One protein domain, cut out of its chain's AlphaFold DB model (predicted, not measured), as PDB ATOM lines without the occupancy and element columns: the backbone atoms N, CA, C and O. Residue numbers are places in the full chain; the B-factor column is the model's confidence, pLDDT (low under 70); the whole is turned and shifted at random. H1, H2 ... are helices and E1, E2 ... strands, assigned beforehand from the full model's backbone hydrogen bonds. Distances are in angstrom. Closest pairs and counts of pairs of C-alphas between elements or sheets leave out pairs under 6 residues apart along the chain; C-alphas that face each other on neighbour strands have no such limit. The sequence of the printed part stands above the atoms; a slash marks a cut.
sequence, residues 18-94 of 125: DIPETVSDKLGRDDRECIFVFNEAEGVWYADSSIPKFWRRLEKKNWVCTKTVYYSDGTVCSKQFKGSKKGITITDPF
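AT A GLANCE: This is residues 18 to 94 of the 125 residues of an uncharacterized protein of Methanobrevibacter sp (UniProt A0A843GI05). What is the main shape? One twisted sheet of four antiparallel strands makes the body, with a single short helix, H1, packed over one of its faces. Residues 18 to 33, with no named element, pass across one end of the sheet from beside E3 to the start of E1, and residues 84 to 94 make a tail beyond the end of E4. What is it made of, and how large is it? The printed part has 77 residues with one named helix and four named strands, along the chain E1 E2 H1 E3 E4, and the sheet's order is E1, E2, E4, E3. The class is mixed, helices and strands, though only 36 residues, under half, are in named elements. The whole is compact, with a radius of gyration of the C-alphas of 13.0 A and spans of 37 by 26 by 19 A.

IN THESE COORDINATES: Where are the strands? E1, residues 34 to 39, is 16.1 A long from first to last C-alpha and begins at C-alpha 34 (18.902, -25.023, -35.195); E2, residues 44 to 49, is 16.3 A long. E4, residues 76 to 83, is 20.4 A long and ends at C-alpha 83 (10.884, -19.572, -45.121); E3, residues 64 to 71, is 21.2 A long. Where is the helix? H1, residues 52 to 59, is 10.8 A long and begins at C-alpha 52 (24.795, -17.170, -35.402).

HOW THE PARTS SIT: How do the strands pair? The hairpin E1 and E2 is antiparallel at 159 degrees, with N 35 and O 48 2.8 A apart. E2 and E4 are antiparallel at 165 degrees, with N 47 and O 81 2.8 A apart, and the hairpin E3 and E4 is antiparallel at 166 degrees, with N 66 and O 80 2.8 A apart; these three N and O pairs are within hydrogen-bond range. Where is H1? It is on the sheet at a height of 8.4 A, only just over E4 alone, with 5 of its C-alphas falling on E4 and 2 on E2; it runs along the strands, only just, at 30.0 degrees to E4 on the local plane. The closest C-alphas of H1 and E4 are those of Trp 55 and Lys 79, 7.1 A apart, and in H1 every O i to N i+4 pair is within hydrogen-bond range. What do E2, H1 and E3 form? They form a split strand-helix-strand unit, two strands running the same way with E4 between them in the sheet, and its crossover is right-handed.

THE WHOLE: How far does it reach, and is it cut? The two C-alphas farthest apart, those of Ser 24 and Phe 94, are 38.8 A apart, and the printed part has no cut. Which links are long? No link is long: the links E1 to E2, E2 to H1, H1 to E3 and E3 to E4 are tight. Where is confidence low? The mean pLDDT of the printed part is 88.2, and residues 18 to 20 are under 70.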
ATOM      1  N   ASP A  18       6.192  -5.582 -26.625       57.97
ATOM      2  CA  ASP A  18       7.438  -4.911 -27.011       57.97
ATOM      3  C   ASP A  18       8.590  -5.134 -26.018       57.97
ATOM      4  O   ASP A  18       9.726  -4.738 -26.294       57.97
ATOM      5  N   ILE A  19       8.342  -5.775 -24.868       60.25
ATOM      6  CA  ILE A  19       9.417  -6.141 -23.942       60.25
ATOM      7  C   ILE A  19      10.141  -7.354 -24.542       60.25
ATOM      8  O   ILE A  19       9.536  -8.424 -24.655       60.25
ATOM      9  N   PRO A  20      11.425  -7.230 -24.932       63.12
ATOM     10  CA  PRO A  20      12.154  -8.348 -25.499       63.12
ATOM     11  C   PRO A  20      12.218  -9.471 -24.468       63.12
ATOM     12  O   PRO A  20      12.602  -9.260 -23.317       63.12
ATOM     13  N   GLU A  21      11.839 -10.672 -24.888       70.44
ATOM     14  CA  GLU A  21      12.027 -11.872 -24.084       70.44
ATOM     15  C   GLU A  21      13.526 -11.991 -23.778       70.44
ATOM     16  O   GLU A  21      14.353 -12.057 -24.698       70.44
ATOM     17  N   THR A  22      13.874 -11.908 -22.490       79.00
ATOM     18  CA  THR A  22      15.262 -11.908 -22.023       79.00
ATOM     19  C   THR A  22      15.588 -13.211 -21.319       79.00
ATOM     20  O   THR A  22      14.860 -13.665 -20.438       79.00
ATOM     21  N   VAL A  23      16.708 -13.813 -21.708       82.50
ATOM     22  CA  VAL A  23      17.249 -15.015 -21.069       82.50
ATOM     23  C   VAL A  23      18.377 -14.606 -20.120       82.50
ATOM     24  O   VAL A  23      19.266 -13.838 -20.501       82.50
ATOM     25  N   SER A  24      18.334 -15.085 -18.875       80.94
ATOM     26  CA  SER A  24      19.328 -14.773 -17.839       80.94
ATOM     27  C   SER A  24      20.687 -15.406 -18.125       80.94
ATOM     28  O   SER A  24      21.711 -14.731 -18.022       80.94
ATOM     29  N   ASP A  25      20.683 -16.681 -18.512       85.12
ATOM     30  CA  ASP A  25      21.881 -17.504 -18.640       85.12
ATOM     31  C   ASP A  25      22.293 -17.678 -20.100       85.12
ATOM     32  O   ASP A  25      21.466 -17.900 -20.985       85.12
ATOM     33  N   LYS A  26      23.599 -17.581 -20.363       85.25
ATOM     34  CA  LYS A  26      24.134 -17.776 -21.713       85.25
ATOM     35  C   LYS A  26      24.171 -19.253 -22.070       85.25
ATOM     36  O   LYS A  26      24.725 -20.054 -21.323       85.25
ATOM     37  N   LEU A  27      23.683 -19.578 -23.265       87.31
ATOM     38  CA  LEU A  27      23.773 -20.930 -23.809       87.31
ATOM     39  C   LEU A  27      25.238 -21.347 -23.995       87.31
ATOM     40  O   LEU A  27      26.040 -20.612 -24.603       87.31
ATOM     41  N   GLY A  28      25.558 -22.557 -23.528       87.94
ATOM     42  CA  GLY A  28      26.811 -23.238 -23.819       87.94
ATOM     43  C   GLY A  28      26.977 -23.487 -25.318       87.94
ATOM     44  O   GLY A  28      26.113 -23.164 -26.132       87.94
ATOM     45  N   ARG A  29      28.124 -24.027 -25.745       86.50
ATOM     46  CA  ARG A  29      28.281 -24.406 -27.163       86.50
ATOM     47  C   ARG A  29      27.402 -25.595 -27.533       86.50
ATOM     48  O   ARG A  29      26.874 -25.594 -28.640       86.50
ATOM     49  N   ASP A  30      27.261 -26.541 -26.613       89.69
ATOM     50  CA  ASP A  30      26.568 -27.809 -26.842       89.69
ATOM     51  C   ASP A  30      25.042 -27.653 -26.776       89.69
ATOM     52  O   ASP A  30      24.323 -28.402 -27.423       89.69
ATOM     53  N   ASP A  31      24.559 -26.605 -26.098       89.12
ATOM     54  CA  ASP A  31      23.130 -26.264 -26.012       89.12
ATOM     55  C   ASP A  31      22.626 -25.486 -27.237       89.12
ATOM     56  O   ASP A  31      21.452 -25.124 -27.328       89.12
ATOM     57  N   ARG A  32      23.518 -25.132 -28.172       92.44
ATOM     58  CA  ARG A  32      23.125 -24.372 -29.357       92.44
ATOM     59  C   ARG A  32      22.573 -25.291 -30.422       92.44
ATOM     60  O   ARG A  32      23.235 -26.225 -30.864       92.44
ATOM     61  N   GLU A  33      21.426 -24.909 -30.954       94.06
ATOM     62  CA  GLU A  33      20.689 -25.709 -31.914       94.06
ATOM     63  C   GLU A  33      20.096 -24.862 -33.040       94.06
ATOM     64  O   GLU A  33      20.108 -23.624 -33.028       94.06
ATOM     65  N   CYS A  34      19.633 -25.569 -34.066       94.44
ATOM     66  CA  CYS A  34      18.902 -25.023 -35.195       94.44
ATOM     67  C   CYS A  34      17.826 -26.041 -35.577       94.44
ATOM     68  O   CYS A  34      18.147 -27.117 -36.085       94.44
ATOM     69  N   ILE A  35      16.571 -25.706 -35.299       94.94
ATOM     70  CA  ILE A  35      15.410 -26.570 -35.490       94.94
ATOM     71  C   ILE A  35      14.605 -26.047 -36.674       94.94
ATOM     72  O   ILE A  35      14.336 -24.851 -36.775       94.94
ATOM     73  N   PHE A  36      14.197 -26.958 -37.557       94.00
ATOM     74  CA  PHE A  36      13.294 -26.668 -38.666       94.00
ATOM     75  C   PHE A  36      11.943 -27.323 -38.414       94.00
ATOM     76  O   PHE A  36      11.869 -28.535 -38.219       94.00
ATOM     77  N   VAL A  37      10.877 -26.530 -38.467       94.38
ATOM     78  CA  VAL A  37       9.500 -26.994 -38.279       94.38
ATOM     79  C   VAL A  37       8.670 -26.586 -39.485       94.38
ATOM     80  O   VAL A  37       8.691 -25.426 -39.898       94.38
ATOM     81  N   PHE A  38       7.935 -27.531 -40.065       94.06
ATOM     82  CA  PHE A  38       6.979 -27.225 -41.121       94.06
ATOM     83  C   PHE A  38       5.613 -26.928 -40.512       94.06
ATOM     84  O   PHE A  38       5.081 -27.735 -39.753       94.06
ATOM     85  N   ASN A  39       5.038 -25.780 -40.856       93.19
ATOM     86  CA  ASN A  39       3.662 -25.449 -40.518       93.19
ATOM     87  C   ASN A  39       2.772 -25.818 -41.711       93.19
ATOM     88  O   ASN A  39       2.807 -25.141 -42.742       93.19
ATOM     89  N   GLU A  40       1.980 -26.884 -41.574       92.38
ATOM     90  CA  GLU A  40       1.107 -27.378 -42.647       92.38
ATOM     91  C   GLU A  40      -0.027 -26.411 -43.002       92.38
ATOM     92  O   GLU A  40      -0.358 -26.280 -44.179       92.38
ATOM     93  N   ALA A  41      -0.581 -25.695 -42.017       92.81
ATOM     94  CA  ALA A  41      -1.689 -24.765 -42.233       92.81
ATOM     95  C   ALA A  41      -1.270 -23.567 -43.098       92.81
ATOM     96  O   ALA A  41      -2.024 -23.113 -43.956       92.81
ATOM     97  N   GLU A  42      -0.047 -23.075 -42.898       90.06
ATOM     98  CA  GLU A  42       0.512 -21.969 -43.681       90.06
ATOM     99  C   GLU A  42       1.332 -22.440 -44.893       90.06
ATOM    100  O   GLU A  42       1.628 -21.651 -45.792       90.06
ATOM    101  N   GLY A  43       1.723 -23.716 -44.937       89.31
ATOM    102  CA  GLY A  43       2.590 -24.270 -45.974       89.31
ATOM    103  C   GLY A  43       4.004 -23.675 -45.977       89.31
ATOM    104  O   GLY A  43       4.639 -23.602 -47.035       89.31
ATOM    105  N   VAL A  44       4.495 -23.229 -44.819       93.19
ATOM    106  CA  VAL A  44       5.785 -22.536 -44.653       93.19
ATOM    107  C   VAL A  44       6.689 -23.266 -43.669       93.19
ATOM    108  O   VAL A  44       6.229 -24.007 -42.804       93.19
ATOM    109  N   TRP A  45       7.991 -23.026 -43.793       94.19
ATOM    110  CA  TRP A  45       8.970 -23.505 -42.824       94.19
ATOM    111  C   TRP A  45       9.293 -22.415 -41.810       94.19
ATOM    112  O   TRP A  45       9.501 -21.262 -42.184       94.19
ATOM    113  N   TYR A  46       9.405 -22.805 -40.548       95.19
ATOM    114  CA  TYR A  46      10.005 -22.011 -39.490       95.19
ATOM    115  C   TYR A  46      11.370 -22.590 -39.133       95.19
ATOM    116  O   TYR A  46      11.552 -23.808 -39.125       95.19
ATOM    117  N   ALA A  47      12.336 -21.712 -38.888       95.56
ATOM    118  CA  ALA A  47      13.669 -22.069 -38.433       95.56
ATOM    119  C   ALA A  47      13.986 -21.302 -37.153       95.56
ATOM    120  O   ALA A  47      14.168 -20.085 -37.194       95.56
ATOM    121  N   ASP A  48      14.072 -22.025 -36.044       95.44
ATOM    122  CA  ASP A  48      14.482 -21.502 -34.747       95.44
ATOM    123  C   ASP A  48      15.947 -21.851 -34.524       95.44
ATOM    124  O   ASP A  48      16.331 -23.017 -34.533       95.44
ATOM    125  N   SER A  49      16.800 -20.839 -34.377       95.69
ATOM    126  CA  SER A  49      18.241 -21.044 -34.256       95.69
ATOM    127  C   SER A  49      18.820 -20.180 -33.153       95.69
ATOM    128  O   SER A  49      18.600 -18.969 -33.129       95.69
ATOM    129  N   SER A  50      19.663 -20.768 -32.309       95.25
ATOM    130  CA  SER A  50      20.568 -20.057 -31.390       95.25
ATOM    131  C   SER A  50      22.001 -19.957 -31.938       95.25
ATOM    132  O   SER A  50      22.896 -19.391 -31.311       95.25
ATOM    133  N   ILE A  51      22.241 -20.471 -33.151       94.19
ATOM    134  CA  ILE A  51      23.553 -20.488 -33.806       94.19
ATOM    135  C   ILE A  51      23.698 -19.304 -34.787       94.19
ATOM    136  O   ILE A  51      23.070 -19.300 -35.856       94.19
ATOM    137  N   PRO A  52      24.630 -18.356 -34.551       92.31
ATOM    138  CA  PRO A  52      24.795 -17.170 -35.402       92.31
ATOM    139  C   PRO A  52      25.158 -17.452 -36.864       92.31
ATOM    140  O   PRO A  52      24.804 -16.695 -37.771       92.31
ATOM    141  N   LYS A  53      25.865 -18.560 -37.122       93.38
ATOM    142  CA  LYS A  53      26.224 -18.985 -38.484       93.38
ATOM    143  C   LYS A  53      24.981 -19.293 -39.324       93.38
ATOM    144  O   LYS A  53      24.976 -18.984 -40.516       93.38
ATOM    145  N   PHE A  54      23.946 -19.880 -38.721       93.94
ATOM    146  CA  PHE A  54      22.702 -20.189 -39.420       93.94
ATOM    147  C   PHE A  54      21.855 -18.940 -39.650       93.94
ATOM    148  O   PHE A  54      21.338 -18.803 -40.754       93.94
ATOM    149  N   TRP A  55      21.831 -17.981 -38.716       94.44
ATOM    150  CA  TRP A  55      21.143 -16.693 -38.916       94.44
ATOM    151  C   TRP A  55      21.601 -16.011 -40.203       94.44
ATOM    152  O   TRP A  55      20.803 -15.764 -41.101       94.44
ATOM    153  N   ARG A  56      22.920 -15.845 -40.365       93.50
ATOM    154  CA  ARG A  56      23.505 -15.230 -41.567       93.50
ATOM    155  C   ARG A  56      23.182 -16.005 -42.844       93.50
ATOM    156  O   ARG A  56      23.098 -15.418 -43.919       93.50
ATOM    157  N   ARG A  57      23.070 -17.337 -42.765       93.19
ATOM    158  CA  ARG A  57      22.734 -18.178 -43.924       93.19
ATOM    159  C   ARG A  57      21.264 -18.021 -44.308       93.19
ATOM    160  O   ARG A  57      20.988 -17.933 -45.499       93.19
ATOM    161  N   LEU A  58      20.365 -17.978 -43.328       93.44
ATOM    162  CA  LEU A  58      18.928 -17.779 -43.516       93.44
ATOM    163  C   LEU A  58      18.654 -16.380 -44.092       93.44
ATOM    164  O   LEU A  58      18.027 -16.270 -45.144       93.44
ATOM    165  N   GLU A  59      19.243 -15.338 -43.500       92.00
ATOM    166  CA  GLU A  59      19.144 -13.943 -43.965       92.00
ATOM    167  C   GLU A  59      19.617 -13.796 -45.425       92.00
ATOM    168  O   GLU A  59      18.941 -13.189 -46.251       92.00
ATOM    169  N   LYS A  60      20.732 -14.441 -45.798       91.12
ATOM    170  CA  LYS A  60      21.237 -14.452 -47.188       91.12
ATOM    171  C   LYS A  60      20.360 -15.219 -48.182       91.12
ATOM    172  O   LYS A  60      20.614 -15.143 -49.383       91.12
ATOM    173  N   LYS A  61      19.418 -16.036 -47.712       90.00
ATOM    174  CA  LYS A  61      18.565 -16.904 -48.540       90.00
ATOM    175  C   LYS A  61      17.100 -16.484 -48.494       90.00
ATOM    176  O   LYS A  61      16.227 -17.310 -48.734       90.00
ATOM    177  N   ASN A  62      16.853 -15.201 -48.234       87.88
ATOM    178  CA  ASN A  62      15.524 -14.595 -48.255       87.88
ATOM    179  C   ASN A  62      14.549 -15.221 -47.244       87.88
ATOM    180  O   ASN A  62      13.339 -15.225 -47.464       87.88
ATOM    181  N   TRP A  63      15.068 -15.751 -46.134       92.81
ATOM    182  CA  TRP A  63      14.237 -16.067 -44.978       92.81
ATOM    183  C   TRP A  63      13.974 -14.799 -44.171       92.81
ATOM    184  O   TRP A  63      14.877 -13.991 -43.955       92.81
ATOM    185  N   VAL A  64      12.741 -14.642 -43.699       92.81
ATOM    186  CA  VAL A  64      12.297 -13.448 -42.976       92.81
ATOM    187  C   VAL A  64      12.405 -13.699 -41.479       92.81
ATOM    188  O   VAL A  64      11.809 -14.644 -40.979       92.81
ATOM    189  N   CYS A  65      13.157 -12.872 -40.753       94.94
ATOM    190  CA  CYS A  65      13.235 -12.961 -39.294       94.94
ATOM    191  C   CYS A  65      11.891 -12.540 -38.679       94.94
ATOM    192  O   CYS A  65      11.452 -11.414 -38.898       94.94
ATOM    193  N   THR A  66      11.245 -13.425 -37.921       94.25
ATOM    194  CA  THR A  66       9.935 -13.176 -37.289       94.25
ATOM    195  C   THR A  66      10.047 -12.865 -35.805       94.25
ATOM    196  O   THR A  66       9.247 -12.096 -35.284       94.25
ATOM    197  N   LYS A  67      11.045 -13.434 -35.121       93.25
ATOM    198  CA  LYS A  67      11.274 -13.230 -33.686       93.25
ATOM    199  C   LYS A  67      12.767 -13.165 -33.393       93.25
ATOM    200  O   LYS A  67      13.548 -13.895 -33.998       93.25
ATOM    201  N   THR A  68      13.168 -12.297 -32.471       94.00
ATOM    202  CA  THR A  68      14.530 -12.259 -31.917       94.00
ATOM    203  C   THR A  68      14.428 -12.280 -30.400       94.00
ATOM    204  O   THR A  68      13.686 -11.487 -29.829       94.00
ATOM    205  N   VAL A  69      15.160 -13.190 -29.769       91.75
ATOM    206  CA  VAL A  69      15.264 -13.320 -28.313       91.75
ATOM    207  C   VAL A  69      16.634 -12.809 -27.901       91.75
ATOM    208  O   VAL A  69      17.639 -13.123 -28.548       91.75
ATOM    209  N   TYR A  70      16.686 -12.030 -26.828       92.06
ATOM    210  CA  TYR A  70      17.918 -11.426 -26.332       92.06
ATOM    211  C   TYR A  70      18.309 -12.042 -24.989       92.06
ATOM    212  O   TYR A  70      17.499 -12.635 -24.285       92.06
ATOM    213  N   TYR A  71      19.575 -11.930 -24.631       91.19
ATOM    214  CA  TYR A  71      20.025 -12.132 -23.265       91.19
ATOM    215  C   TYR A  71      19.786 -10.861 -22.445       91.19
ATOM    216  O   TYR A  71      19.561  -9.779 -22.991       91.19
ATOM    217  N   SER A  72      19.882 -10.986 -21.124       88.12
ATOM    218  CA  SER A  72      19.815  -9.860 -20.184       88.12
ATOM    219  C   SER A  72      20.853  -8.758 -20.461       88.12
ATOM    220  O   SER A  72      20.591  -7.588 -20.200       88.12
ATOM    221  N   ASP A  73      22.006  -9.107 -21.044       86.50
ATOM    222  CA  ASP A  73      23.055  -8.163 -21.457       86.50
ATOM    223  C   ASP A  73      22.790  -7.486 -22.819       86.50
ATOM    224  O   ASP A  73      23.630  -6.737 -23.318       86.50
ATOM    225  N   GLY A  74      21.641  -7.763 -23.444       84.19
ATOM    226  CA  GLY A  74      21.248  -7.225 -24.746       84.19
ATOM    227  C   GLY A  74      21.874  -7.939 -25.947       84.19
ATOM    228  O   GLY A  74      21.587  -7.576 -27.088       84.19
ATOM    229  N   THR A  75      22.709  -8.964 -25.747       89.75
ATOM    230  CA  THR A  75      23.221  -9.771 -26.865       89.75
ATOM    231  C   THR A  75      22.146 -10.723 -27.398       89.75
ATOM    232  O   THR A  75      21.247 -11.130 -26.672       89.75
ATOM    233  N   VAL A  76      22.191 -11.078 -28.686       91.50
ATOM    234  CA  VAL A  76      21.165 -11.954 -29.285       91.50
ATOM    235  C   VAL A  76      21.353 -13.396 -28.810       91.50
ATOM    236  O   VAL A  76      22.427 -13.974 -28.994       91.50
ATOM    237  N   CYS A  77      20.293 -13.981 -28.256       92.69
ATOM    238  CA  CYS A  77      20.232 -15.373 -27.819       92.69
ATOM    239  C   CYS A  77      19.821 -16.301 -28.962       92.69
ATOM    240  O   CYS A  77      20.572 -17.199 -29.348       92.69
ATOM    241  N   SER A  78      18.655 -16.049 -29.551       94.44
ATOM    242  CA  SER A  78      18.115 -16.852 -30.642       94.44
ATOM    243  C   SER A  78      17.277 -16.005 -31.592       94.44
ATOM    244  O   SER A  78      16.876 -14.879 -31.289       94.44
ATOM    245  N   LYS A  79      17.051 -16.538 -32.788       96.00
ATOM    246  CA  LYS A  79      16.203 -15.932 -33.809       96.00
ATOM    247  C   LYS A  79      15.307 -16.994 -34.424       96.00
ATOM    248  O   LYS A  79      15.777 -18.101 -34.697       96.00
ATOM    249  N   GLN A  80      14.074 -16.600 -34.708       96.06
ATOM    250  CA  GLN A  80      13.139 -17.357 -35.523       96.06
ATOM    251  C   GLN A  80      13.063 -16.747 -36.917       96.06
ATOM    252  O   GLN A  80      12.974 -15.526 -37.076       96.06
ATOM    253  N   PHE A  81      13.046 -17.607 -37.926       95.75
ATOM    254  CA  PHE A  81      12.898 -17.224 -39.318       95.75
ATOM    255  C   PHE A  81      11.745 -17.970 -39.978       95.75
ATOM    256  O   PHE A  81      11.522 -19.141 -39.698       95.75
ATOM    257  N   LYS A  82      11.077 -17.313 -40.924       94.06
ATOM    258  CA  LYS A  82      10.046 -17.875 -41.793       94.06
ATOM    259  C   LYS A  82      10.574 -18.005 -43.220       94.06
ATOM    260  O   LYS A  82      11.122 -17.056 -43.783       94.06
ATOM    261  N   GLY A  83      10.411 -19.189 -43.797       90.75
ATOM    262  CA  GLY A  83      10.884 -19.572 -45.121       90.75
ATOM    263  C   GLY A  83       9.768 -20.116 -46.008       90.75
ATOM    264  O   GLY A  83       8.698 -20.509 -45.548       90.75
ATOM    265  N   SER A  84      10.023 -20.148 -47.317       85.81
ATOM    266  CA  SER A  84       9.073 -20.681 -48.307       85.81
ATOM    267  C   SER A  84       8.818 -22.189 -48.140       85.81
ATOM    268  O   SER A  84       9.599 -22.883 -47.495       85.81
ATOM    269  N   LYS A  85       7.797 -22.735 -48.817       83.19
ATOM    270  CA  LYS A  85       7.465 -24.176 -48.819       83.19
ATOM    271  C   LYS A  85       8.638 -25.100 -49.187       83.19
ATOM    272  O   LYS A  85       8.760 -26.192 -48.643       83.19
ATOM    273  N   LYS A  86       9.529 -24.657 -50.084       78.19
ATOM    274  CA  LYS A  86      10.748 -25.394 -50.488       78.19
ATOM    275  C   LYS A  86      11.943 -25.139 -49.553       78.19
ATOM    276  O   LYS A  86      13.067 -25.508 -49.874       78.19
ATOM    277  N   GLY A  87      11.703 -24.469 -48.428       72.00
ATOM    278  CA  GLY A  87      12.715 -23.874 -47.567       72.00
ATOM    279  C   GLY A  87      13.578 -24.862 -46.794       72.00
ATOM    280  O   GLY A  87      14.695 -24.482 -46.473       72.00
ATOM    281  N   ILE A  88      13.137 -26.103 -46.542       79.12
ATOM    282  CA  ILE A  88      13.877 -27.081 -45.711       79.12
ATOM    283  C   ILE A  88      15.381 -27.123 -46.025       79.12
ATOM    284  O   ILE A  88      16.230 -27.043 -45.140       79.12
ATOM    285  N   THR A  89      15.722 -27.125 -47.311       77.38
ATOM    286  CA  THR A  89      17.077 -26.865 -47.775       77.38
ATOM    287  C   THR A  89      17.223 -25.355 -47.861       77.38
ATOM    288  O   THR A  89      16.662 -24.768 -48.783       77.38
ATOM    289  N   ILE A  90      17.953 -24.724 -46.928       79.94
ATOM    290  CA  ILE A  90      18.187 -23.264 -46.868       79.94
ATOM    291  C   ILE A  90      18.776 -22.759 -48.199       79.94
ATOM    292  O   ILE A  90      19.996 -22.663 -48.391       79.94
ATOM    293  N   THR A  91      17.887 -22.481 -49.140       79.12
ATOM    294  CA  THR A  91      18.124 -22.170 -50.545       79.12
ATOM    295  C   THR A  91      17.323 -20.933 -50.883       79.12
ATOM    296  O   THR A  91      16.377 -20.581 -50.185       79.12
ATOM    297  N   ASP A  92      17.760 -20.235 -51.922       78.62
ATOM    298  CA  ASP A  92      17.055 -19.047 -52.370       78.62
ATOM    299  C   ASP A  92      15.856 -19.499 -53.212       78.62
ATOM    300  O   ASP A  92      16.078 -20.079 -54.281       78.62
ATOM    301  N   PRO A  93      14.608 -19.275 -52.760       72.06
ATOM    302  CA  PRO A  93      13.436 -19.749 -53.486       72.06
ATOM    303  C   PRO A  93      13.222 -19.008 -54.810       72.06
ATOM    304  O   PRO A  93      12.533 -19.523 -55.690       72.06
ATOM    305  N   PHE A  94      13.811 -17.820 -54.969       74.56
ATOM    306  CA  PHE A  94      13.662 -16.997 -56.166       74.56
ATOM    307  C   PHE A  94      14.711 -17.324 -57.230       74.56
ATOM    308  O   PHE A  94      14.506 -17.054 -58.414       74.56
TER     309      PHE A  94